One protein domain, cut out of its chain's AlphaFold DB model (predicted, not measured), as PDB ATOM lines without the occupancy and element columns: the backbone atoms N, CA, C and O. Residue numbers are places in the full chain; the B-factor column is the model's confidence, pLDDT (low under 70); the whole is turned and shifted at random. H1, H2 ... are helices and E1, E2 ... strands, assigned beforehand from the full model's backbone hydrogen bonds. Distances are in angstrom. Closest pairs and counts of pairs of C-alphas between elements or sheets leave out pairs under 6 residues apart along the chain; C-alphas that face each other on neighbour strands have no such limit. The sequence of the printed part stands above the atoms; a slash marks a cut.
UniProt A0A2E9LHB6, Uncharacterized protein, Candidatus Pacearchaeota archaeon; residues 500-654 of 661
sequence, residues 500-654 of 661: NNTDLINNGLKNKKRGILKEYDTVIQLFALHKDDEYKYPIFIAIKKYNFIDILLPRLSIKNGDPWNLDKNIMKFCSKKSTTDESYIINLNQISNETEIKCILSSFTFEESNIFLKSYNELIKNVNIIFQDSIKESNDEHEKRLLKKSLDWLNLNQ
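AT A GLANCE: This is residues 500 to 654 of the 661 residues of an uncharacterized protein of Candidatus Pacearchaeota archaeon (UniProt A0A2E9LHB6). A strongly twisted wall of five antiparallel strands has three helices over one face: H4, and the hairpin of H5 and H6 side by side, with H5 making a corner with H4. The short H1 is on the other face, and H2 and H3 lie side by side at the E5 end of the sheet. The printed part has 155 residues, with six named helices and five named strands in the order E1 H1 E2 E3 E4 H2 E5 H3 H4 H5 H6; the sheet runs E1 E2 E3 E4 E5, and the class is mixed, helices and strands. The whole is compact, with a radius of gyration of the C-alphas of 14.8 A and spans of 40 by 34 by 30 A.

HOW THE PARTS SIT: E1, residues 502 to 509, is an edge strand, antiparallel to E2, residues 522 to 530, with N 505 and O 527 2.8 A apart. H1, residues 515 to 519, is on the sheet at a height of 7.0 A, over none of its strands. E2, E3, residues 536 to 544, and E4, residues 548 to 554, form a meander, each strand the antiparallel neighbour of the one before; N 526 and O 539 are 2.8 A apart, and N 542 and O 550 2.8 A. H2, residues 568 to 574, only grazes the sheet. E5, residues 583 to 587, is the other edge strand, antiparallel to E4, with N 551 and O 586 2.8 A apart. H3, residues 594 to 602, touches H2 at a shallow tilt of 5 degrees, opposite ways; their closest C-alphas, Cys 574 and Cys 599, are 5.4 A apart. H4, residues 606 to 621, H5, residues 623 to 633, and H6, residues 637 to 652, form two layers with the sheet, helices on one face of it, the face opposite to H1. The closest C-alphas of E1 and H4 are Leu 504 and Ser 615, 5.3 A. H5 runs along E1, at 25 degrees on the local plane, and touches H6, opposite ways at a shallow tilt of 6 degrees, closest at C-alphas 631 and 640, 5.1 A. Every O i to N i+4 pair is within hydrogen-bond range in H3, H4, H5 and H6; H2 has 2 of 3, and H1 0 of 1 but 2 of 2 O i to N i+3 pairs.

IN THESE COORDINATES: E1 begins at C-alpha 502, (192.275, 137.967, 79.128), and is 21.5 A long. E2 measures 26.1 A and E3 25.6 A. H4, from C-alpha 606 at (192.169, 150.600, 84.536), and H6, ending at C-alpha 652 at (186.562, 126.033, 103.269), each measure 22.7 A.

THE WHOLE: The C-alphas of Phe 606 and Glu 637 are the farthest apart, 41.5 A. The printed part has no cut; the link from E4 to H2 is long, with 13 residues. Mean pLDDT of the printed part is 84.1; residues 575 to 581 and 589 to 593 are among those under 70.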
ATOM      1  N   ASN A 500     187.223 139.736  78.492       79.31
ATOM      2  CA  ASN A 500     186.988 138.695  77.488       79.31
ATOM      3  C   ASN A 500     188.260 138.323  76.710       79.31
ATOM      4  O   ASN A 500     188.380 137.184  76.264       79.31
ATOM      5  N   ASN A 501     189.197 139.263  76.574       82.19
ATOM      6  CA  ASN A 501     190.482 139.063  75.903       82.19
ATOM      7  C   ASN A 501     191.623 138.677  76.854       82.19
ATOM      8  O   ASN A 501     192.770 138.589  76.419       82.19
ATOM      9  N   THR A 502     191.314 138.429  78.126       86.88
ATOM     10  CA  THR A 502     192.275 137.967  79.128       86.88
ATOM     11  C   THR A 502     192.001 136.511  79.481       86.88
ATOM     12  O   THR A 502     190.900 136.189  79.933       86.88
ATOM     13  N   ASP A 503     193.025 135.668  79.352       90.00
ATOM     14  CA  ASP A 503     193.004 134.270  79.790       90.00
ATOM     15  C   ASP A 503     194.007 134.052  80.930       90.00
ATOM     16  O   ASP A 503     195.128 134.572  80.898       90.00
ATOM     17  N   LEU A 504     193.643 133.234  81.919       92.12
ATOM     18  CA  LEU A 504     194.575 132.721  82.916       92.12
ATOM     19  C   LEU A 504     195.206 131.400  82.454       92.12
ATOM     20  O   LEU A 504     194.532 130.383  82.303       92.12
ATOM     21  N   ILE A 505     196.527 131.396  82.302       92.25
ATOM     22  CA  ILE A 505     197.310 130.218  81.921       92.25
ATOM     23  C   ILE A 505     198.018 129.658  83.153       92.25
ATOM     24  O   ILE A 505     198.816 130.356  83.786       92.25
ATOM     25  N   ASN A 506     197.775 128.382  83.463       91.81
ATOM     26  CA  ASN A 506     198.535 127.647  84.471       91.81
ATOM     27  C   ASN A 506     199.888 127.199  83.896       91.81
ATOM     28  O   ASN A 506     199.932 126.543  82.857       91.81
ATOM     29  N   ASN A 507     200.986 127.553  84.564       90.44
ATOM     30  CA  ASN A 507     202.349 127.189  84.172       90.44
ATOM     31  C   ASN A 507     203.035 126.289  85.218       90.44
ATOM     32  O   ASN A 507     204.261 126.159  85.193       90.44
ATOM     33  N   GLY A 508     202.258 125.690  86.125       91.94
ATOM     34  CA  GLY A 508     202.731 124.682  87.069       91.94
ATOM     35  C   GLY A 508     203.611 125.230  88.192       91.94
ATOM     36  O   GLY A 508     203.604 126.426  88.509       91.94
ATOM     37  N   LEU A 509     204.374 124.336  88.814       92.69
ATOM     38  CA  LEU A 509     205.216 124.631  89.967       92.69
ATOM     39  C   LEU A 509     206.492 125.394  89.599       92.69
ATOM     40  O   LEU A 509     207.237 125.087  88.663       92.69
ATOM     41  N   LYS A 510     206.814 126.400  90.415       89.75
ATOM     42  CA  LYS A 510     208.033 127.197  90.284       89.75
ATOM     43  C   LYS A 510     209.157 126.641  91.154       89.75
ATOM     44  O   LYS A 510     209.521 127.218  92.177       89.75
ATOM     45  N   ASN A 511     209.791 125.574  90.676       84.06
ATOM     46  CA  ASN A 511     210.870 124.895  91.408       84.06
ATOM     47  C   ASN A 511     212.147 125.749  91.542       84.06
ATOM     48  O   ASN A 511     212.828 125.732  92.565       84.06
ATOM     49  N   LYS A 512     212.474 126.557  90.522       84.94
ATOM     50  CA  LYS A 512     213.615 127.492  90.562       84.94
ATOM     51  C   LYS A 512     213.183 128.852  91.119       84.94
ATOM     52  O   LYS A 512     212.813 129.747  90.353       84.94
ATOM     53  N   LYS A 513     213.269 128.999  92.442       86.25
ATOM     54  CA  LYS A 513     212.931 130.224  93.188       86.25
ATOM     55  C   LYS A 513     214.114 131.200  93.240       86.25
ATOM     56  O   LYS A 513     215.267 130.803  93.426       86.25
ATOM     57  N   ARG A 514     213.841 132.494  93.070       81.62
ATOM     58  CA  ARG A 514     214.813 133.599  93.167       81.62
ATOM     59  C   ARG A 514     214.176 134.771  93.909       81.62
ATOM     60  O   ARG A 514     212.951 134.868  93.910       81.62
ATOM     61  N   GLY A 515     215.008 135.627  94.502       84.31
ATOM     62  CA  GLY A 515     214.536 136.795  95.245       84.31
ATOM     63  C   GLY A 515     213.543 136.406  96.341       84.31
ATOM     64  O   GLY A 515     213.713 135.364  96.986       84.31
ATOM     65  N   ILE A 516     212.469 137.183  96.464       85.31
ATOM     66  CA  ILE A 516     211.389 136.980  97.438       85.31
ATOM     67  C   ILE A 516     210.727 135.594  97.365       85.31
ATOM     68  O   ILE A 516     210.271 135.069  98.378       85.31
ATOM     69  N   LEU A 517     210.732 134.931  96.200       87.75
ATOM     70  CA  LEU A 517     210.131 133.599  96.058       87.75
ATOM     71  C   LEU A 517     210.818 132.544  96.940       87.75
ATOM     72  O   LEU A 517     210.209 131.521  97.233       87.75
ATOM     73  N   LYS A 518     212.076 132.766  97.360       89.12
ATOM     74  CA  LYS A 518     212.810 131.847  98.250       89.12
ATOM     75  C   LYS A 518     212.229 131.776  99.663       89.12
ATOM     76  O   LYS A 518     212.514 130.817 100.367       89.12
ATOM     77  N   GLU A 519     211.434 132.762 100.069       88.12
ATOM     78  CA  GLU A 519     210.791 132.774 101.385       88.12
ATOM     79  C   GLU A 519     209.595 131.820 101.487       88.12
ATOM     80  O   GLU A 519     209.051 131.637 102.575       88.12
ATOM     81  N   TYR A 520     209.151 131.256 100.364       90.44
ATOM     82  CA  TYR A 520     207.947 130.441 100.276       90.44
ATOM     83  C   TYR A 520     208.303 128.967 100.086       90.44
ATOM     84  O   TYR A 520     209.165 128.618  99.272       90.44
ATOM     85  N   ASP A 521     207.602 128.090 100.805       91.19
ATOM     86  CA  ASP A 521     207.801 126.639 100.756       91.19
ATOM     87  C   ASP A 521     207.382 126.074  99.392       91.19
ATOM     88  O   ASP A 521     208.095 125.251  98.824       91.19
ATOM     89  N   THR A 522     206.330 126.630  98.783       93.38
ATOM     90  CA  THR A 522     205.828 126.239  97.455       93.38
ATOM     91  C   THR A 522     205.322 127.454  96.685       93.38
ATOM     92  O   THR A 522     204.817 128.409  97.274       93.38
ATOM     93  N   VAL A 523     205.481 127.444  95.359       94.12
ATOM     94  CA  VAL A 523     205.017 128.525  94.481       94.12
ATOM     95  C   VAL A 523     204.424 127.932  93.206       94.12
ATOM     96  O   VAL A 523     205.117 127.208  92.495       94.12
ATOM     97  N   ILE A 524     203.180 128.286  92.886       94.81
ATOM     98  CA  ILE A 524     202.539 127.987  91.596       94.81
ATOM     99  C   ILE A 524     202.680 129.223  90.704       94.81
ATOM    100  O   ILE A 524     202.403 130.345  91.138       94.81
ATOM    101  N   GLN A 525     203.133 129.036  89.466       93.94
ATOM    102  CA  GLN A 525     203.264 130.102  88.479       93.94
ATOM    103  C   GLN A 525     202.063 130.107  87.531       93.94
ATOM    104  O   GLN A 525     201.799 129.134  86.830       93.94
ATOM    105  N   LEU A 526     201.395 131.251  87.449       94.81
ATOM    106  CA  LEU A 526     200.320 131.532  86.509       94.81
ATOM    107  C   LEU A 526     200.705 132.720  85.622       94.81
ATOM    108  O   LEU A 526     201.616 133.492  85.939       94.81
ATOM    109  N   PHE A 527     199.986 132.883  84.518       92.50
ATOM    110  CA  PHE A 527     200.087 134.062  83.670       92.50
ATOM    111  C   PHE A 527     198.713 134.572  83.262       92.50
ATOM    112  O   PHE A 527     197.898 133.801  82.763       92.50
ATOM    113  N   ALA A 528     198.488 135.871  83.415       92.69
ATOM    114  CA  ALA A 528     197.399 136.565  82.750       92.69
ATOM    115  C   ALA A 528     197.867 136.958  81.344       92.69
ATOM    116  O   ALA A 528     198.735 137.820  81.196       92.69
ATOM    117  N   LEU A 529     197.340 136.284  80.324       89.50
ATOM    118  CA  LEU A 529     197.626 136.586  78.925       89.50
ATOM    119  C   LEU A 529     196.545 137.518  78.384       89.50
ATOM    120  O   LEU A 529     195.382 137.118  78.315       89.50
ATOM    121  N   HIS A 530     196.933 138.718  77.958       85.69
ATOM    122  CA  HIS A 530     196.049 139.627  77.236       85.69
ATOM    123  C   HIS A 530     196.304 139.490  75.726       85.69
ATOM    124  O   HIS A 530     197.418 139.662  75.235       85.69
ATOM    125  N   LYS A 531     195.274 139.066  74.986       77.62
ATOM    126  CA  LYS A 531     195.414 138.566  73.605       77.62
ATOM    127  C   LYS A 531     195.718 139.640  72.562       77.62
ATOM    128  O   LYS A 531     196.294 139.310  71.532       77.62
ATOM    129  N   ASP A 532     195.315 140.885  72.800       66.81
ATOM    130  CA  ASP A 532     195.382 141.943  71.780       66.81
ATOM    131  C   ASP A 532     196.744 142.627  71.693       66.81
ATOM    132  O   ASP A 532     197.142 143.094  70.629       66.81
ATOM    133  N   ASP A 533     197.435 142.726  72.819       61.53
ATOM    134  CA  ASP A 533     198.724 143.401  72.938       61.53
ATOM    135  C   ASP A 533     199.864 142.414  73.243       61.53
ATOM    136  O   ASP A 533     201.012 142.827  73.375       61.53
ATOM    137  N   GLU A 534     199.546 141.113  73.286       70.31
ATOM    138  CA  GLU A 534     200.460 139.993  73.541       70.31
ATOM    139  C   GLU A 534     201.197 140.085  74.891       70.31
ATOM    140  O   GLU A 534     202.176 139.365  75.113       70.31
ATOM    141  N   TYR A 535     200.717 140.921  75.822       80.12
ATOM    142  CA  TYR A 535     201.322 141.045  77.147       80.12
ATOM    143  C   TYR A 535     200.982 139.841  78.014       80.12
ATOM    144  O   TYR A 535     199.859 139.316  78.025       80.12
ATOM    145  N   LYS A 536     201.979 139.416  78.790       87.88
ATOM    146  CA  LYS A 536     201.897 138.223  79.623       87.88
ATOM    147  C   LYS A 536     202.323 138.558  81.044       87.88
ATOM    148  O   LYS A 536     203.502 138.500  81.387       87.88
ATOM    149  N   TYR A 537     201.347 138.856  81.894       91.31
ATOM    150  CA  TYR A 537     201.597 139.264  83.273       91.31
ATOM    151  C   TYR A 537     201.736 138.036  84.186       91.31
ATOM    152  O   TYR A 537     200.791 137.255  84.318       91.31
ATOM    153  N   PRO A 538     202.894 137.815  84.828       92.00
ATOM    154  CA  PRO A 538     203.087 136.717  85.758       92.00
ATOM    155  C   PRO A 538     202.322 136.960  87.058       92.00
ATOM    156  O   PRO A 538     202.342 138.056  87.619       92.00
ATOM    157  N   ILE A 539     201.685 135.908  87.557       93.50
ATOM    158  CA  ILE A 539     201.010 135.879  88.853       93.50
ATOM    159  C   ILE A 539     201.544 134.656  89.595       93.50
ATOM    160  O   ILE A 539     201.463 133.540  89.084       93.50
ATOM    161  N   PHE A 540     202.105 134.845  90.787       93.56
ATOM    162  CA  PHE A 540     202.571 133.727  91.606       93.56
ATOM    163  C   PHE A 540     201.631 133.496  92.780       93.56
ATOM    164  O   PHE A 540     201.333 134.430  93.520       93.56
ATOM    165  N   ILE A 541     201.212 132.247  92.974       93.94
ATOM    166  CA  ILE A 541     200.512 131.811  94.184       93.94
ATOM    167  C   ILE A 541     201.559 131.193  95.099       93.94
ATOM    168  O   ILE A 541     202.072 130.108  94.824       93.94
ATOM    169  N   ALA A 542     201.931 131.923  96.141       92.50
ATOM    170  CA  ALA A 542     203.054 131.609  97.004       92.50
ATOM    171  C   ALA A 542     202.550 131.143  98.376       92.50
ATOM    172  O   ALA A 542     201.743 131.815  99.013       92.50
ATOM    173  N   ILE A 543     203.010 129.972  98.818       91.81
ATOM    174  CA  ILE A 543     202.476 129.257  99.982       91.81
ATOM    175  C   ILE A 543     203.582 129.097 101.031       91.81
ATOM    176  O   ILE A 543     204.678 128.621 100.717       91.81
ATOM    177  N   LYS A 544     203.289 129.487 102.278       86.75
ATOM    178  CA  LYS A 544     204.139 129.276 103.465       86.75
ATOM    179  C   LYS A 544     203.526 128.234 104.411       86.75
ATOM    180  O   LYS A 544     202.326 127.943 104.355       86.75
ATOM    181  N   LYS A 545     204.339 127.719 105.341       73.31
ATOM    182  CA  LYS A 545     203.893 126.938 106.510       73.31
ATOM    183  C   LYS A 545     202.680 127.587 107.190       73.31
ATOM    184  O   LYS A 545     202.586 128.808 107.280       73.31
ATOM    185  N   TYR A 546     201.771 126.745 107.688       70.81
ATOM    186  CA  TYR A 546     200.469 127.123 108.268       70.81
ATOM    187  C   TYR A 546     199.434 127.684 107.273       70.81
ATOM    188  O   TYR A 546     198.512 128.377 107.688       70.81
ATOM    189  N   ASN A 547     199.541 127.345 105.981       70.50
ATOM    190  CA  ASN A 547     198.588 127.725 104.925       70.50
ATOM    191  C   ASN A 547     198.456 129.246 104.711       70.50
ATOM    192  O   ASN A 547     197.393 129.738 104.335       70.50
ATOM    193  N   PHE A 548     199.534 130.007 104.915       81.38
ATOM    194  CA  PHE A 548     199.567 131.400 104.475       81.38
ATOM    195  C   PHE A 548     199.780 131.445 102.962       81.38
ATOM    196  O   PHE A 548     200.831 131.021 102.479       81.38
ATOM    197  N   ILE A 549     198.780 131.948 102.235       87.75
ATOM    198  CA  ILE A 549     198.805 132.051 100.774       87.75
ATOM    199  C   ILE A 549     198.844 133.526 100.374       87.75
ATOM    200  O   ILE A 549     197.940 134.299 100.703       87.75
ATOM    201  N   ASP A 550     199.886 133.899  99.640       89.38
ATOM    202  CA  ASP A 550     200.063 135.228  99.064       89.38
ATOM    203  C   ASP A 550     199.988 135.152  97.536       89.38
ATOM    204  O   ASP A 550     200.534 134.242  96.909       89.38
ATOM    205  N   ILE A 551     199.343 136.141  96.921       90.38
ATOM    206  CA  ILE A 551     199.460 136.423  95.494       90.38
ATOM    207  C   ILE A 551     200.593 137.434  95.322       90.38
ATOM    208  O   ILE A 551     200.530 138.541  95.864       90.38
ATOM    209  N   LEU A 552     201.620 137.062  94.562       90.94
ATOM    210  CA  LEU A 552     202.748 137.938  94.255       90.94
ATOM    211  C   LEU A 552     202.660 138.421  92.809       90.94
ATOM    212  O   LEU A 552     202.570 137.614  91.877       90.94
ATOM    213  N   LEU A 553     202.731 139.740  92.643       91.06
ATOM    214  CA  LEU A 553     202.725 140.430  91.358       91.06
ATOM    215  C   LEU A 553     204.106 141.079  91.139       91.06
ATOM    216  O   LEU A 553     204.441 142.046  91.830       91.06
ATOM    217  N   PRO A 554     204.948 140.543  90.239       88.88
ATOM    218  CA  PRO A 554     206.311 141.033  90.034       88.88
ATOM    219  C   PRO A 554     206.378 142.477  89.541       88.88
ATOM    220  O   PRO A 554     205.626 142.872  88.655       88.88
ATOM    221  N   ARG A 555     207.340 143.237  90.079       84.19
ATOM    222  CA  ARG A 555     207.622 144.643  89.720       84.19
ATOM    223  C   ARG A 555     208.677 144.792  88.631       84.19
ATOM    224  O   ARG A 555     208.830 145.857  88.044       84.19
ATOM    225  N   LEU A 556     209.432 143.726  88.399       80.56
ATOM    226  CA  LEU A 556     210.493 143.651  87.408       80.56
ATOM    227  C   LEU A 556     210.115 142.600  86.371       80.56
ATOM    228  O   LEU A 556     209.528 141.571  86.713       80.56
ATOM    229  N   SER A 557     210.469 142.861  85.113       74.88
ATOM    230  CA  SER A 557     210.282 141.880  84.048       74.88
ATOM    231  C   SER A 557     211.018 140.589  84.407       74.88
ATOM    232  O   SER A 557     212.166 140.599  84.862       74.88
ATOM    233  N   ILE A 558     210.341 139.464  84.201       72.25
ATOM    234  CA  ILE A 558     210.924 138.137  84.361       72.25
ATOM    235  C   ILE A 558     211.039 137.477  82.991       72.25
ATOM    236  O   ILE A 558     210.396 137.880  82.025       72.25
ATOM    237  N   LYS A 559     211.841 136.412  82.893       67.81
ATOM    238  CA  LYS A 559     211.949 135.635  81.653       67.81
ATOM    239  C   LYS A 559     210.547 135.185  81.206       67.81
ATOM    240  O   LYS A 559     209.946 134.340  81.871       67.81
ATOM    241  N   ASN A 560     210.082 135.729  80.079       67.75
ATOM    242  CA  ASN A 560     208.772 135.497  79.458       67.75
ATOM    243  C   ASN A 560     207.559 136.103  80.203       67.75
ATOM    244  O   ASN A 560     206.480 135.508  80.152       67.75
ATOM    245  N   GLY A 561     207.716 137.235  80.900       76.50
ATOM    246  CA  GLY A 561     206.578 137.967  81.465       76.50
ATOM    247  C   GLY A 561     206.853 139.437  81.796       76.50
ATOM    248  O   GLY A 561     207.963 139.815  82.193       76.50
ATOM    249  N   ASP A 562     205.810 140.243  81.646       85.19
ATOM    250  CA  ASP A 562     205.815 141.693  81.840       85.19
ATOM    251  C   ASP A 562     205.578 142.070  83.309       85.19
ATOM    252  O   ASP A 562     204.854 141.366  84.013       85.19
ATOM    253  N   PRO A 563     206.196 143.146  83.821       87.31
ATOM    254  CA  PRO A 563     205.968 143.580  85.193       87.31
ATOM    255  C   PRO A 563     204.569 144.181  85.372       87.31
ATOM    256  O   PRO A 563     204.017 144.787  84.457       87.31
ATOM    257  N   TRP A 564     204.047 144.088  86.591       88.25
ATOM    258  CA  TRP A 564     202.900 144.878  87.031       88.25
ATOM    259  C   TRP A 564     203.365 146.263  87.487       88.25
ATOM    260  O   TRP A 564     204.352 146.377  88.221       88.25
ATOM    261  N   ASN A 565     202.642 147.313  87.101       84.25
ATOM    262  CA  ASN A 565     203.036 148.703  87.323       84.25
ATOM    263  C   ASN A 565     202.062 149.444  88.256       84.25
ATOM    264  O   ASN A 565     201.494 150.474  87.897       84.25
ATOM    265  N   LEU A 566     201.873 148.924  89.475       82.00
ATOM    266  CA  LEU A 566     200.974 149.542  90.454       82.00
ATOM    267  C   LEU A 566     201.586 150.785  91.122       82.00
ATOM    268  O   LEU A 566     202.791 150.833  91.401       82.00
ATOM    269  N   ASP A 567     200.744 151.750  91.496       80.50
ATOM    270  CA  ASP A 567     201.152 152.921  92.276       80.50
ATOM    271  C   ASP A 567     201.637 152.506  93.680       80.50
ATOM    272  O   ASP A 567     200.862 152.163  94.581       80.50
ATOM    273  N   LYS A 568     202.962 152.566  93.879       75.62
ATOM    274  CA  LYS A 568     203.627 152.212  95.143       75.62
ATOM    275  C   LYS A 568     203.164 153.095  96.308       75.62
ATOM    276  O   LYS A 568     203.187 152.628  97.444       75.62
ATOM    277  N   ASN A 569     202.774 154.348  96.065       78.81
ATOM    278  CA  ASN A 569     202.317 155.240  97.127       78.81
ATOM    279  C   ASN A 569     200.935 154.829  97.618       78.81
ATOM    280  O   ASN A 569     200.756 154.734  98.825       78.81
ATOM    281  N   ILE A 570     200.013 154.495  96.711       78.94
ATOM    282  CA  ILE A 570     198.684 153.984  97.079       78.94
ATOM    283  C   ILE A 570     198.820 152.634  97.801       78.94
ATOM    284  O   ILE A 570     198.289 152.458  98.897       78.94
ATOM    285  N   MET A 571     199.627 151.713  97.261       75.75
ATOM    286  CA  MET A 571     199.806 150.369  97.831       75.75
ATOM    287  C   MET A 571     200.338 150.348  99.270       75.75
ATOM    288  O   MET A 571     199.967 149.454 100.036       75.75
ATOM    289  N   LYS A 572     201.167 151.329  99.662       73.44
ATOM    290  CA  LYS A 572     201.659 151.476 101.047       73.44
ATOM    291  C   LYS A 572     200.532 151.695 102.059       73.44
ATOM    292  O   LYS A 572     200.680 151.302 103.211       73.44
ATOM    293  N   PHE A 573     199.430 152.320 101.644       74.44
ATOM    294  CA  PHE A 573     198.280 152.582 102.511       74.44
ATOM    295  C   PHE A 573     197.281 151.422 102.532       74.44
ATOM    296  O   PHE A 573     196.533 151.287 103.497       74.44
ATOM    297  N   CYS A 574     197.290 150.566 101.507       71.56
ATOM    298  CA  CYS A 574     196.327 149.476 101.379       71.56
ATOM    299  C   CYS A 574     196.637 148.250 102.244       71.56
ATOM    300  O   CYS A 574     195.724 147.487 102.525       71.56
ATOM    301  N   SER A 575     197.887 148.021 102.666       61.66
ATOM    302  CA  SER A 575     198.223 146.891 103.549       61.66
ATOM    303  C   SER A 575     199.561 147.107 104.271       61.66
ATOM    304  O   SER A 575     200.532 147.588 103.692       61.66
ATOM    305  N   LYS A 576     199.646 146.717 105.553       54.28
ATOM    306  CA  LYS A 576     200.843 146.900 106.406       54.28
ATOM    307  C   LYS A 576     202.078 146.069 105.980       54.28
ATOM    308  O   LYS A 576     203.123 146.206 106.610       54.28
ATOM    309  N   LYS A 577     201.993 145.213 104.947       57.09
ATOM    310  CA  LYS A 577     203.096 144.338 104.468       57.09
ATOM    311  C   LYS A 577     203.267 144.285 102.931       57.09
ATOM    312  O   LYS A 577     203.960 143.413 102.421       57.09
ATOM    313  N   SER A 578     202.651 145.188 102.172       61.22
ATOM    314  CA  SER A 578     202.254 144.933 100.772       61.22
ATOM    315  C   SER A 578     203.280 145.166  99.656       61.22
ATOM    316  O   SER A 578     202.964 144.881  98.499       61.22
ATOM    317  N   THR A 579     204.483 145.686  99.921       59.06
ATOM    318  CA  THR A 579     205.450 145.974  98.841       59.06
ATOM    319  C   THR A 579     206.883 145.645  99.230       59.06
ATOM    320  O   THR A 579     207.398 146.153 100.222       59.06
ATOM    321  N   THR A 580     207.553 144.844  98.403       69.50
ATOM    322  CA  THR A 580     209.019 144.777  98.372       69.50
ATOM    323  C   THR A 580     209.534 145.499  97.135       69.50
ATOM    324  O   THR A 580     208.763 145.977  96.291       69.50
ATOM    325  N   ASP A 581     210.854 145.603  96.999       67.31
ATOM    326  CA  ASP A 581     211.444 146.143  95.775       67.31
ATOM    327  C   ASP A 581     211.201 145.243  94.555       67.31
ATOM    328  O   ASP A 581     211.177 145.739  93.432       67.31
ATOM    329  N   GLU A 582     210.892 143.960  94.771       76.00
ATOM    330  CA  GLU A 582     210.742 142.959  93.712       76.00
ATOM    331  C   GLU A 582     209.283 142.611  93.366       76.00
ATOM    332  O   GLU A 582     209.005 142.192  92.240       76.00
ATOM    333  N   SER A 583     208.330 142.727  94.299       83.94
ATOM    334  CA  SER A 583     206.936 142.303  94.079       83.94
ATOM    335  C   SER A 583     205.930 143.068  94.942       83.94
ATOM    336  O   SER A 583     206.239 143.509  96.052       83.94
ATOM    337  N   TYR A 584     204.704 143.190  94.435       85.56
ATOM    338  CA  TYR A 584     203.531 143.517  95.245       85.56
ATOM    339  C   TYR A 584     202.983 142.231  95.861       85.56
ATOM    340  O   TYR A 584     202.879 141.214  95.174       85.56
ATOM    341  N   ILE A 585     202.653 142.283  97.149       85.75
ATOM    342  CA  ILE A 585     202.179 141.133  97.923       85.75
ATOM    343  C   ILE A 585     200.727 141.386  98.307       85.75
ATOM    344  O   ILE A 585     200.427 142.353  99.010       85.75
ATOM    345  N   ILE A 586     199.840 140.500  97.863       84.12
ATOM    346  CA  ILE A 586     198.425 140.512  98.221       84.12
ATOM    347  C   ILE A 586     198.140 139.234  99.000       84.12
ATOM    348  O   ILE A 586     198.145 138.141  98.435       84.12
ATOM    349  N   ASN A 587     197.881 139.351 100.299       81.44
ATOM    350  CA  ASN A 587     197.527 138.185 101.095       81.44
ATOM    351  C   ASN A 587     196.098 137.737 100.752       81.44
ATOM    352  O   ASN A 587     195.172 138.547 100.811       81.44
ATOM    353  N   LEU A 588     195.887 136.456 100.433       78.81
ATOM    354  CA  LEU A 588     194.556 135.966 100.049       78.81
ATOM    355  C   LEU A 588     193.515 136.134 101.164       78.81
ATOM    356  O   LEU A 588     192.355 136.381 100.850       78.81
ATOM    357  N   ASN A 589     193.911 136.127 102.444       69.50
ATOM    358  CA  ASN A 589     192.987 136.440 103.544       69.50
ATOM    359  C   ASN A 589     192.455 137.875 103.461       69.50
ATOM    360  O   ASN A 589     191.292 138.115 103.777       69.50
ATOM    361  N   GLN A 590     193.276 138.829 103.009       66.50
ATOM    362  CA  GLN A 590     192.884 140.236 102.859       66.50
ATOM    363  C   GLN A 590     191.920 140.444 101.680       66.50
ATOM    364  O   GLN A 590     191.115 141.370 101.703       66.50
ATOM    365  N   ILE A 591     191.918 139.543 100.689       67.44
ATOM    366  CA  ILE A 591     190.974 139.569  99.555       67.44
ATOM    367  C   ILE A 591     189.542 139.184  99.993       67.44
ATOM    368  O   ILE A 591     188.593 139.266  99.222       67.44
ATOM    369  N   SER A 592     189.318 138.804 101.250       61.03
ATOM    370  CA  SER A 592     187.955 138.689 101.790       61.03
ATOM    371  C   SER A 592     187.370 140.036 102.255       61.03
ATOM    372  O   SER A 592     186.156 140.146 102.434       61.03
ATOM    373  N   ASN A 593     188.202 141.078 102.404       69.00
ATOM    374  CA  ASN A 593     187.807 142.413 102.854       69.00
ATOM    375  C   ASN A 593     187.599 143.364 101.662       69.00
ATOM    376  O   ASN A 593     188.549 143.803 101.012       69.00
ATOM    377  N   GLU A 594     186.342 143.730 101.398       70.56
ATOM    378  CA  GLU A 594     185.953 144.567 100.255       70.56
ATOM    379  C   GLU A 594     186.672 145.932 100.229       70.56
ATOM    380  O   GLU A 594     187.019 146.435  99.159       70.56
ATOM    381  N   THR A 595     186.945 146.518 101.398       75.19
ATOM    382  CA  THR A 595     187.624 147.821 101.515       75.19
ATOM    383  C   THR A 595     189.090 147.730 101.096       75.19
ATOM    384  O   THR A 595     189.612 148.609 100.409       75.19
ATOM    385  N   GLU A 596     189.750 146.637 101.473       75.75
ATOM    386  CA  GLU A 596     191.172 146.410 101.215       75.75
ATOM    387  C   GLU A 596     191.410 146.088  99.737       75.75
ATOM    388  O   GLU A 596     192.303 146.653  99.108       75.75
ATOM    389  N   ILE A 597     190.516 145.297  99.133       75.50
ATOM    390  CA  ILE A 597     190.509 145.044  97.687       75.50
ATOM    391  C   ILE A 597     190.280 146.326  96.898       75.50
ATOM    392  O   ILE A 597     191.005 146.569  95.940       75.50
ATOM    393  N   LYS A 598     189.296 147.155  97.274       79.44
ATOM    394  CA  LYS A 598     189.052 148.436  96.588       79.44
ATOM    395  C   LYS A 598     190.296 149.320  96.616       79.44
ATOM    396  O   LYS A 598     190.636 149.914  95.595       79.44
ATOM    397  N   CYS A 599     191.004 149.349  97.744       81.75
ATOM    398  CA  CYS A 599     192.269 150.064  97.855       81.75
ATOM    399  C   CYS A 599     193.333 149.480  96.910       81.75
ATOM    400  O   CYS A 599     193.914 150.216  96.113       81.75
ATOM    401  N   ILE A 600     193.546 148.160  96.924       80.56
ATOM    402  CA  ILE A 600     194.527 147.501  96.049       80.56
ATOM    403  C   ILE A 600     194.187 147.745  94.569       80.56
ATOM    404  O   ILE A 600     195.055 148.170  93.809       80.56
ATOM    405  N   LEU A 601     192.922 147.573  94.166       82.81
ATOM    406  CA  LEU A 601     192.447 147.834  92.801       82.81
ATOM    407  C   LEU A 601     192.673 149.288  92.365       82.81
ATOM    408  O   LEU A 601     193.020 149.526  91.213       82.81
ATOM    409  N   SER A 602     192.550 150.254  93.283       84.50
ATOM    410  CA  SER A 602     192.797 151.674  92.990       84.50
ATOM    411  C   SER A 602     194.259 152.011  92.682       84.50
ATOM    412  O   SER A 602     194.535 153.079  92.145       84.50
ATOM    413  N   SER A 603     195.194 151.109  93.001       85.75
ATOM    414  CA  SER A 603     196.609 151.278  92.663       85.75
ATOM    415  C   SER A 603     196.983 150.755  91.273       85.75
ATOM    416  O   SER A 603     198.075 151.054  90.794       85.75
ATOM    417  N   PHE A 604     196.107 149.989  90.619       85.94
ATOM    418  CA  PHE A 604     196.314 149.540  89.245       85.94
ATOM    419  C   PHE A 604     195.859 150.602  88.241       85.94
ATOM    420  O   PHE A 604     194.962 151.406  88.507       85.94
ATOM    421  N   THR A 605     196.400 150.528  87.024       84.75
ATOM    422  CA  THR A 605     195.726 151.136  85.871       84.75
ATOM    423  C   THR A 605     194.362 150.479  85.625       84.75
ATOM    424  O   THR A 605     194.088 149.361  86.075       84.75
ATOM    425  N   PHE A 606     193.480 151.155  84.884       82.19
ATOM    426  CA  PHE A 606     192.169 150.600  84.536       82.19
ATOM    427  C   PHE A 606     192.294 149.243  83.816       82.19
ATOM    428  O   PHE A 606     191.547 148.307  84.107       82.19
ATOM    429  N   GLU A 607     193.250 149.129  82.893       82.62
ATOM    430  CA  GLU A 607     193.566 147.907  82.161       82.62
ATOM    431  C   GLU A 607     194.037 146.791  83.097       82.62
ATOM    432  O   GLU A 607     193.392 145.741  83.159       82.62
ATOM    433  N   GLU A 608     195.095 147.027  83.879       87.12
ATOM    434  CA  GLU A 608     195.650 146.020  84.791       87.12
ATOM    435  C   GLU A 608     194.634 145.586  85.856       87.12
ATOM    436  O   GLU A 608     194.551 144.401  86.170       87.12
ATOM    437  N   SER A 609     193.799 146.505  86.357       89.06
ATOM    438  CA  SER A 609     192.717 146.174  87.291       89.06
ATOM    439  C   SER A 609     191.741 145.168  86.674       89.06
ATOM    440  O   SER A 609     191.331 144.211  87.331       89.06
ATOM    441  N   ASN A 610     191.348 145.355  85.409       87.75
ATOM    442  CA  ASN A 610     190.418 144.443  84.738       87.75
ATOM    443  C   ASN A 610     191.068 143.094  84.388       87.75
ATOM    444  O   ASN A 610     190.399 142.067  84.538       87.75
ATOM    445  N   ILE A 611     192.345 143.094  83.987       90.31
ATOM    446  CA  ILE A 611     193.150 141.881  83.764       90.31
ATOM    447  C   ILE A 611     193.250 141.086  85.071       90.31
ATOM    448  O   ILE A 611     192.841 139.927  85.119       90.31
ATOM    449  N   PHE A 612     193.690 141.725  86.160       90.62
ATOM    450  CA  PHE A 612     193.812 141.101  87.477       90.62
ATOM    451  C   PHE A 612     192.476 140.537  87.968       90.62
ATOM    452  O   PHE A 612     192.421 139.384  88.386       90.62
ATOM    453  N   LEU A 613     191.381 141.299  87.867       89.62
ATOM    454  CA  LEU A 613     190.049 140.839  88.270       89.62
ATOM    455  C   LEU A 613     189.604 139.592  87.504       89.62
ATOM    456  O   LEU A 613     189.059 138.664  88.100       89.62
ATOM    457  N   LYS A 614     189.815 139.562  86.183       91.44
ATOM    458  CA  LYS A 614     189.508 138.384  85.365       91.44
ATOM    459  C   LYS A 614     190.347 137.189  85.806       91.44
ATOM    460  O   LYS A 614     189.776 136.139  86.088       91.44
ATOM    461  N   SER A 615     191.660 137.370  85.916       91.75
ATOM    462  CA  SER A 615     192.603 136.328  86.317       91.75
ATOM    463  C   SER A 615     192.327 135.790  87.717       91.75
ATOM    464  O   SER A 615     192.301 134.580  87.906       91.75
ATOM    465  N   TYR A 616     192.034 136.654  88.687       90.62
ATOM    466  CA  TYR A 616     191.630 136.246  90.030       90.62
ATOM    467  C   TYR A 616     190.331 135.431  89.996       90.62
ATOM    468  O   TYR A 616     190.250 134.348  90.570       90.62
ATOM    469  N   ASN A 617     189.318 135.902  89.269       89.81
ATOM    470  CA  ASN A 617     188.042 135.196  89.170       89.81
ATOM    471  C   ASN A 617     188.177 133.827  88.484       89.81
ATOM    472  O   ASN A 617     187.468 132.890  88.848       89.81
ATOM    473  N   GLU A 618     189.069 133.694  87.502       90.56
ATOM    474  CA  GLU A 618     189.391 132.403  86.884       90.56
ATOM    475  C   GLU A 618     190.206 131.496  87.802       90.56
ATOM    476  O   GLU A 618     189.930 130.298  87.844       90.56
ATOM    477  N   LEU A 619     191.143 132.050  88.576       90.56
ATOM    478  CA  LEU A 619     191.875 131.315  89.604       90.56
ATOM    479  C   LEU A 619     190.904 130.698  90.609       90.56
ATOM    480  O   LEU A 619     190.979 129.499  90.850       90.56
ATOM    481  N   ILE A 620     189.972 131.485  91.155       88.62
ATOM    482  CA  ILE A 620     188.999 130.991  92.139       88.62
ATOM    483  C   ILE A 620     188.088 129.919  91.531       88.62
ATOM    484  O   ILE A 620     187.876 128.876  92.145       88.62
ATOM    485  N   LYS A 621     187.594 130.119  90.301       89.31
ATOM    486  CA  LYS A 621     186.750 129.123  89.616       89.31
ATOM    487  C   LYS A 621     187.481 127.809  89.333       89.31
ATOM    488  O   LYS A 621     186.865 126.750  89.405       89.31
ATOM    489  N   ASN A 622     188.775 127.879  89.022       91.19
ATOM    490  CA  ASN A 622     189.585 126.730  88.619       91.19
ATOM    491  C   ASN A 622     190.559 126.263  89.710       91.19
ATOM    492  O   ASN A 622     191.464 125.478  89.424       91.19
ATOM    493  N   VAL A 623     190.380 126.711  90.958       90.94
ATOM    494  CA  VAL A 623     191.342 126.490  92.049       90.94
ATOM    495  C   VAL A 623     191.622 125.005  92.277       90.94
ATOM    496  O   VAL A 623     192.778 124.604  92.392       90.94
ATOM    497  N   ASN A 624     190.580 124.168  92.225       91.88
ATOM    498  CA  ASN A 624     190.706 122.719  92.356       91.88
ATOM    499  C   ASN A 624     191.579 122.122  91.249       91.88
ATOM    500  O   ASN A 624     192.471 121.337  91.545       91.88
ATOM    501  N   ILE A 625     191.365 122.514  89.994       93.38
ATOM    502  CA  ILE A 625     192.133 121.991  88.858       93.38
ATOM    503  C   ILE A 625     193.603 122.408  88.992       93.38
ATOM    504  O   ILE A 625     194.485 121.555  88.986       93.38
ATOM    505  N   ILE A 626     193.860 123.699  89.226       94.25
ATOM    506  CA  ILE A 626     195.217 124.261  89.330       94.25
ATOM    507  C   ILE A 626     196.032 123.567  90.429       94.25
ATOM    508  O   ILE A 626     197.187 123.186  90.209       94.25
ATOM    509  N   PHE A 627     195.443 123.384  91.614       94.38
ATOM    510  CA  PHE A 627     196.131 122.746  92.735       94.38
ATOM    511  C   PHE A 627     196.291 121.238  92.535       94.38
ATOM    512  O   PHE A 627     197.347 120.709  92.867       94.38
ATOM    513  N   GLN A 628     195.301 120.539  91.974       93.75
ATOM    514  CA  GLN A 628     195.423 119.103  91.693       93.75
ATOM    515  C   GLN A 628     196.499 118.813  90.644       93.75
ATOM    516  O   GLN A 628     197.270 117.867  90.809       93.75
ATOM    517  N   ASP A 629     196.601 119.641  89.607       94.62
ATOM    518  CA  ASP A 629     197.671 119.532  88.614       94.62
ATOM    519  C   ASP A 629     199.042 119.777  89.259       94.62
ATOM    520  O   ASP A 629     199.968 118.996  89.048       94.62
ATOM    521  N   SER A 630     199.143 120.779  90.138       94.94
ATOM    522  CA  SER A 630     200.376 121.063  90.887       94.94
ATOM    523  C   SER A 630     200.763 119.919  91.843       94.94
ATOM    524  O   SER A 630     201.937 119.588  91.976       94.94
ATOM    525  N   ILE A 631     199.789 119.262  92.490       94.94
ATOM    526  CA  ILE A 631     200.029 118.086  93.349       94.94
ATOM    527  C   ILE A 631     200.580 116.912  92.530       94.94
ATOM    528  O   ILE A 631     201.471 116.207  93.002       94.94
ATOM    529  N   LYS A 632     200.054 116.693  91.318       94.00
ATOM    530  CA  LYS A 632     200.539 115.644  90.407       94.00
ATOM    531  C   LYS A 632     201.931 115.952  89.859       94.00
ATOM    532  O   LYS A 632     202.693 115.021  89.622       94.00
ATOM    533  N   GLU A 633     202.246 117.228  89.646       94.25
ATOM    534  CA  GLU A 633     203.553 117.680  89.160       94.25
ATOM    535  C   GLU A 633     204.661 117.524  90.215       94.25
ATOM    536  O   GLU A 633     205.810 117.242  89.867       94.25
ATOM    537  N   SER A 634     204.342 117.701  91.501       92.50
ATOM    538  CA  SER A 634     205.337 117.608  92.572       92.50
ATOM    539  C   SER A 634     205.821 116.171  92.795       92.50
ATOM    540  O   SER A 634     205.031 115.234  92.883       92.50
ATOM    541  N   ASN A 635     207.133 116.003  92.980       91.12
ATOM    542  CA  ASN A 635     207.746 114.738  93.406       91.12
ATOM    543  C   ASN A 635     208.070 114.706  94.913       91.12
ATOM    544  O   ASN A 635     208.542 113.687  95.408       91.12
ATOM    545  N   ASP A 636     207.826 115.801  95.641       91.88
ATOM    546  CA  ASP A 636     208.092 115.914  97.078       91.88
ATOM    547  C   ASP A 636     206.804 115.688  97.885       91.88
ATOM    548  O   ASP A 636     205.834 116.443  97.799       91.88
ATOM    549  N   GLU A 637     206.794 114.641  98.712       91.12
ATOM    550  CA  GLU A 637     205.657 114.303  99.573       91.12
ATOM    551  C   GLU A 637     205.318 115.400 100.594       91.12
ATOM    552  O   GLU A 637     204.159 115.529 101.005       91.12
ATOM    553  N   HIS A 638     206.289 116.224 101.003       89.94
ATOM    554  CA  HIS A 638     206.021 117.368 101.868       89.94
ATOM    555  C   HIS A 638     205.254 118.471 101.123       89.94
ATOM    556  O   HIS A 638     204.228 118.945 101.621       89.94
ATOM    557  N   GLU A 639     205.694 118.825  99.913       91.50
ATOM    558  CA  GLU A 639     205.035 119.812  99.049       91.50
ATOM    559  C   GLU A 639     203.623 119.365  98.648       91.50
ATOM    560  O   GLU A 639     202.677 120.147  98.765       91.50
ATOM    561  N   LYS A 640     203.430 118.086  98.295       93.56
ATOM    562  CA  LYS A 640     202.090 117.528  98.029       93.56
ATOM    563  C   LYS A 640     201.146 117.694  99.217       93.56
ATOM    564  O   LYS A 640     199.997 118.109  99.046       93.56
ATOM    565  N   ARG A 641     201.614 117.385 100.434       91.62
ATOM    566  CA  ARG A 641     200.815 117.557 101.662       91.62
ATOM    567  C   ARG A 641     200.474 119.024 101.907       91.62
ATOM    568  O   ARG A 641     199.350 119.309 102.318       91.62
ATOM    569  N   LEU A 642     201.409 119.942 101.659       91.56
ATOM    570  CA  LEU A 642     201.191 121.382 101.806       91.56
ATOM    571  C   LEU A 642     200.171 121.916 100.787       91.56
ATOM    572  O   LEU A 642     199.241 122.626 101.172       91.56
ATOM    573  N   LEU A 643     200.303 121.533  99.515       93.06
ATOM    574  CA  LEU A 643     199.365 121.888  98.448       93.06
ATOM    575  C   LEU A 643     197.955 121.371  98.747       93.06
ATOM    576  O   LEU A 643     196.994 122.127  98.626       93.06
ATOM    577  N   LYS A 644     197.827 120.120  99.213       92.56
ATOM    578  CA  LYS A 644     196.533 119.539  99.601       92.56
ATOM    579  C   LYS A 644     195.893 120.301 100.765       92.56
ATOM    580  O   LYS A 644     194.747 120.718 100.654       92.56
ATOM    581  N   LYS A 645     196.655 120.579 101.831       90.94
ATOM    582  CA  LYS A 645     196.175 121.383 102.971       90.94
ATOM    583  C   LYS A 645     195.756 122.797 102.565       90.94
ATOM    584  O   LYS A 645     194.789 123.321 103.111       90.94
ATOM    585  N   SER A 646     196.485 123.412 101.637       90.44
ATOM    586  CA  SER A 646     196.176 124.751 101.126       90.44
ATOM    587  C   SER A 646     194.902 124.745 100.283       90.44
ATOM    588  O   SER A 646     194.080 125.645 100.422       90.44
ATOM    589  N   LEU A 647     194.703 123.710  99.461       91.06
ATOM    590  CA  LEU A 647     193.477 123.527  98.689       91.06
ATOM    591  C   LEU A 647     192.256 123.318  99.595       91.06
ATOM    592  O   LEU A 647     191.233 123.972  99.400       91.06
ATOM    593  N   ASP A 648     192.376 122.455 100.608       88.88
ATOM    594  CA  ASP A 648     191.305 122.220 101.585       88.88
ATOM    595  C   ASP A 648     190.918 123.530 102.287       88.88
ATOM    596  O   ASP A 648     189.740 123.867 102.402       88.88
ATOM    597  N   TRP A 649     191.915 124.325 102.684       86.88
ATOM    598  CA  TRP A 649     191.695 125.637 103.283       86.88
ATOM    599  C   TRP A 649     191.018 126.627 102.317       86.88
ATOM    600  O   TRP A 649     190.079 127.318 102.716       86.88
ATOM    601  N   LEU A 650     191.429 126.674 101.043       85.44
ATOM    602  CA  LEU A 650     190.807 127.537 100.028       85.44
ATOM    603  C   LEU A 650     189.332 127.181  99.789       85.44
ATOM    604  O   LEU A 650     188.494 128.076  99.675       85.44
ATOM    605  N   ASN A 651     189.009 125.886  99.773       84.25
ATOM    606  CA  ASN A 651     187.642 125.392  99.614       84.25
ATOM    607  C   ASN A 651     186.749 125.717 100.826       84.25
ATOM    608  O   ASN A 651     185.566 126.014 100.650       84.25
ATOM    609  N   LEU A 652     187.303 125.714 102.043       82.38
ATOM    610  CA  LEU A 652     186.562 126.033 103.269       82.38
ATOM    611  C   LEU A 652     186.218 127.526 103.403       82.38
ATOM    612  O   LEU A 652     185.166 127.857 103.943       82.38
ATOM    613  N   ASN A 653     187.070 128.429 102.907       74.62
ATOM    614  CA  ASN A 653     186.922 129.877 103.122       74.62
ATOM    615  C   ASN A 653     186.048 130.604 102.076       74.62
ATOM    616  O   ASN A 653     185.902 131.820 102.157       74.62
ATOM    617  N   GLN A 654     185.446 129.883 101.118       66.19
ATOM    618  CA  GLN A 654     184.455 130.391 100.147       66.19
ATOM    619  C   GLN A 654     184.779 131.783  99.553       66.19
ATOM    620  O   GLN A 654     183.989 132.727  99.645       66.19
TER     621      GLN A 654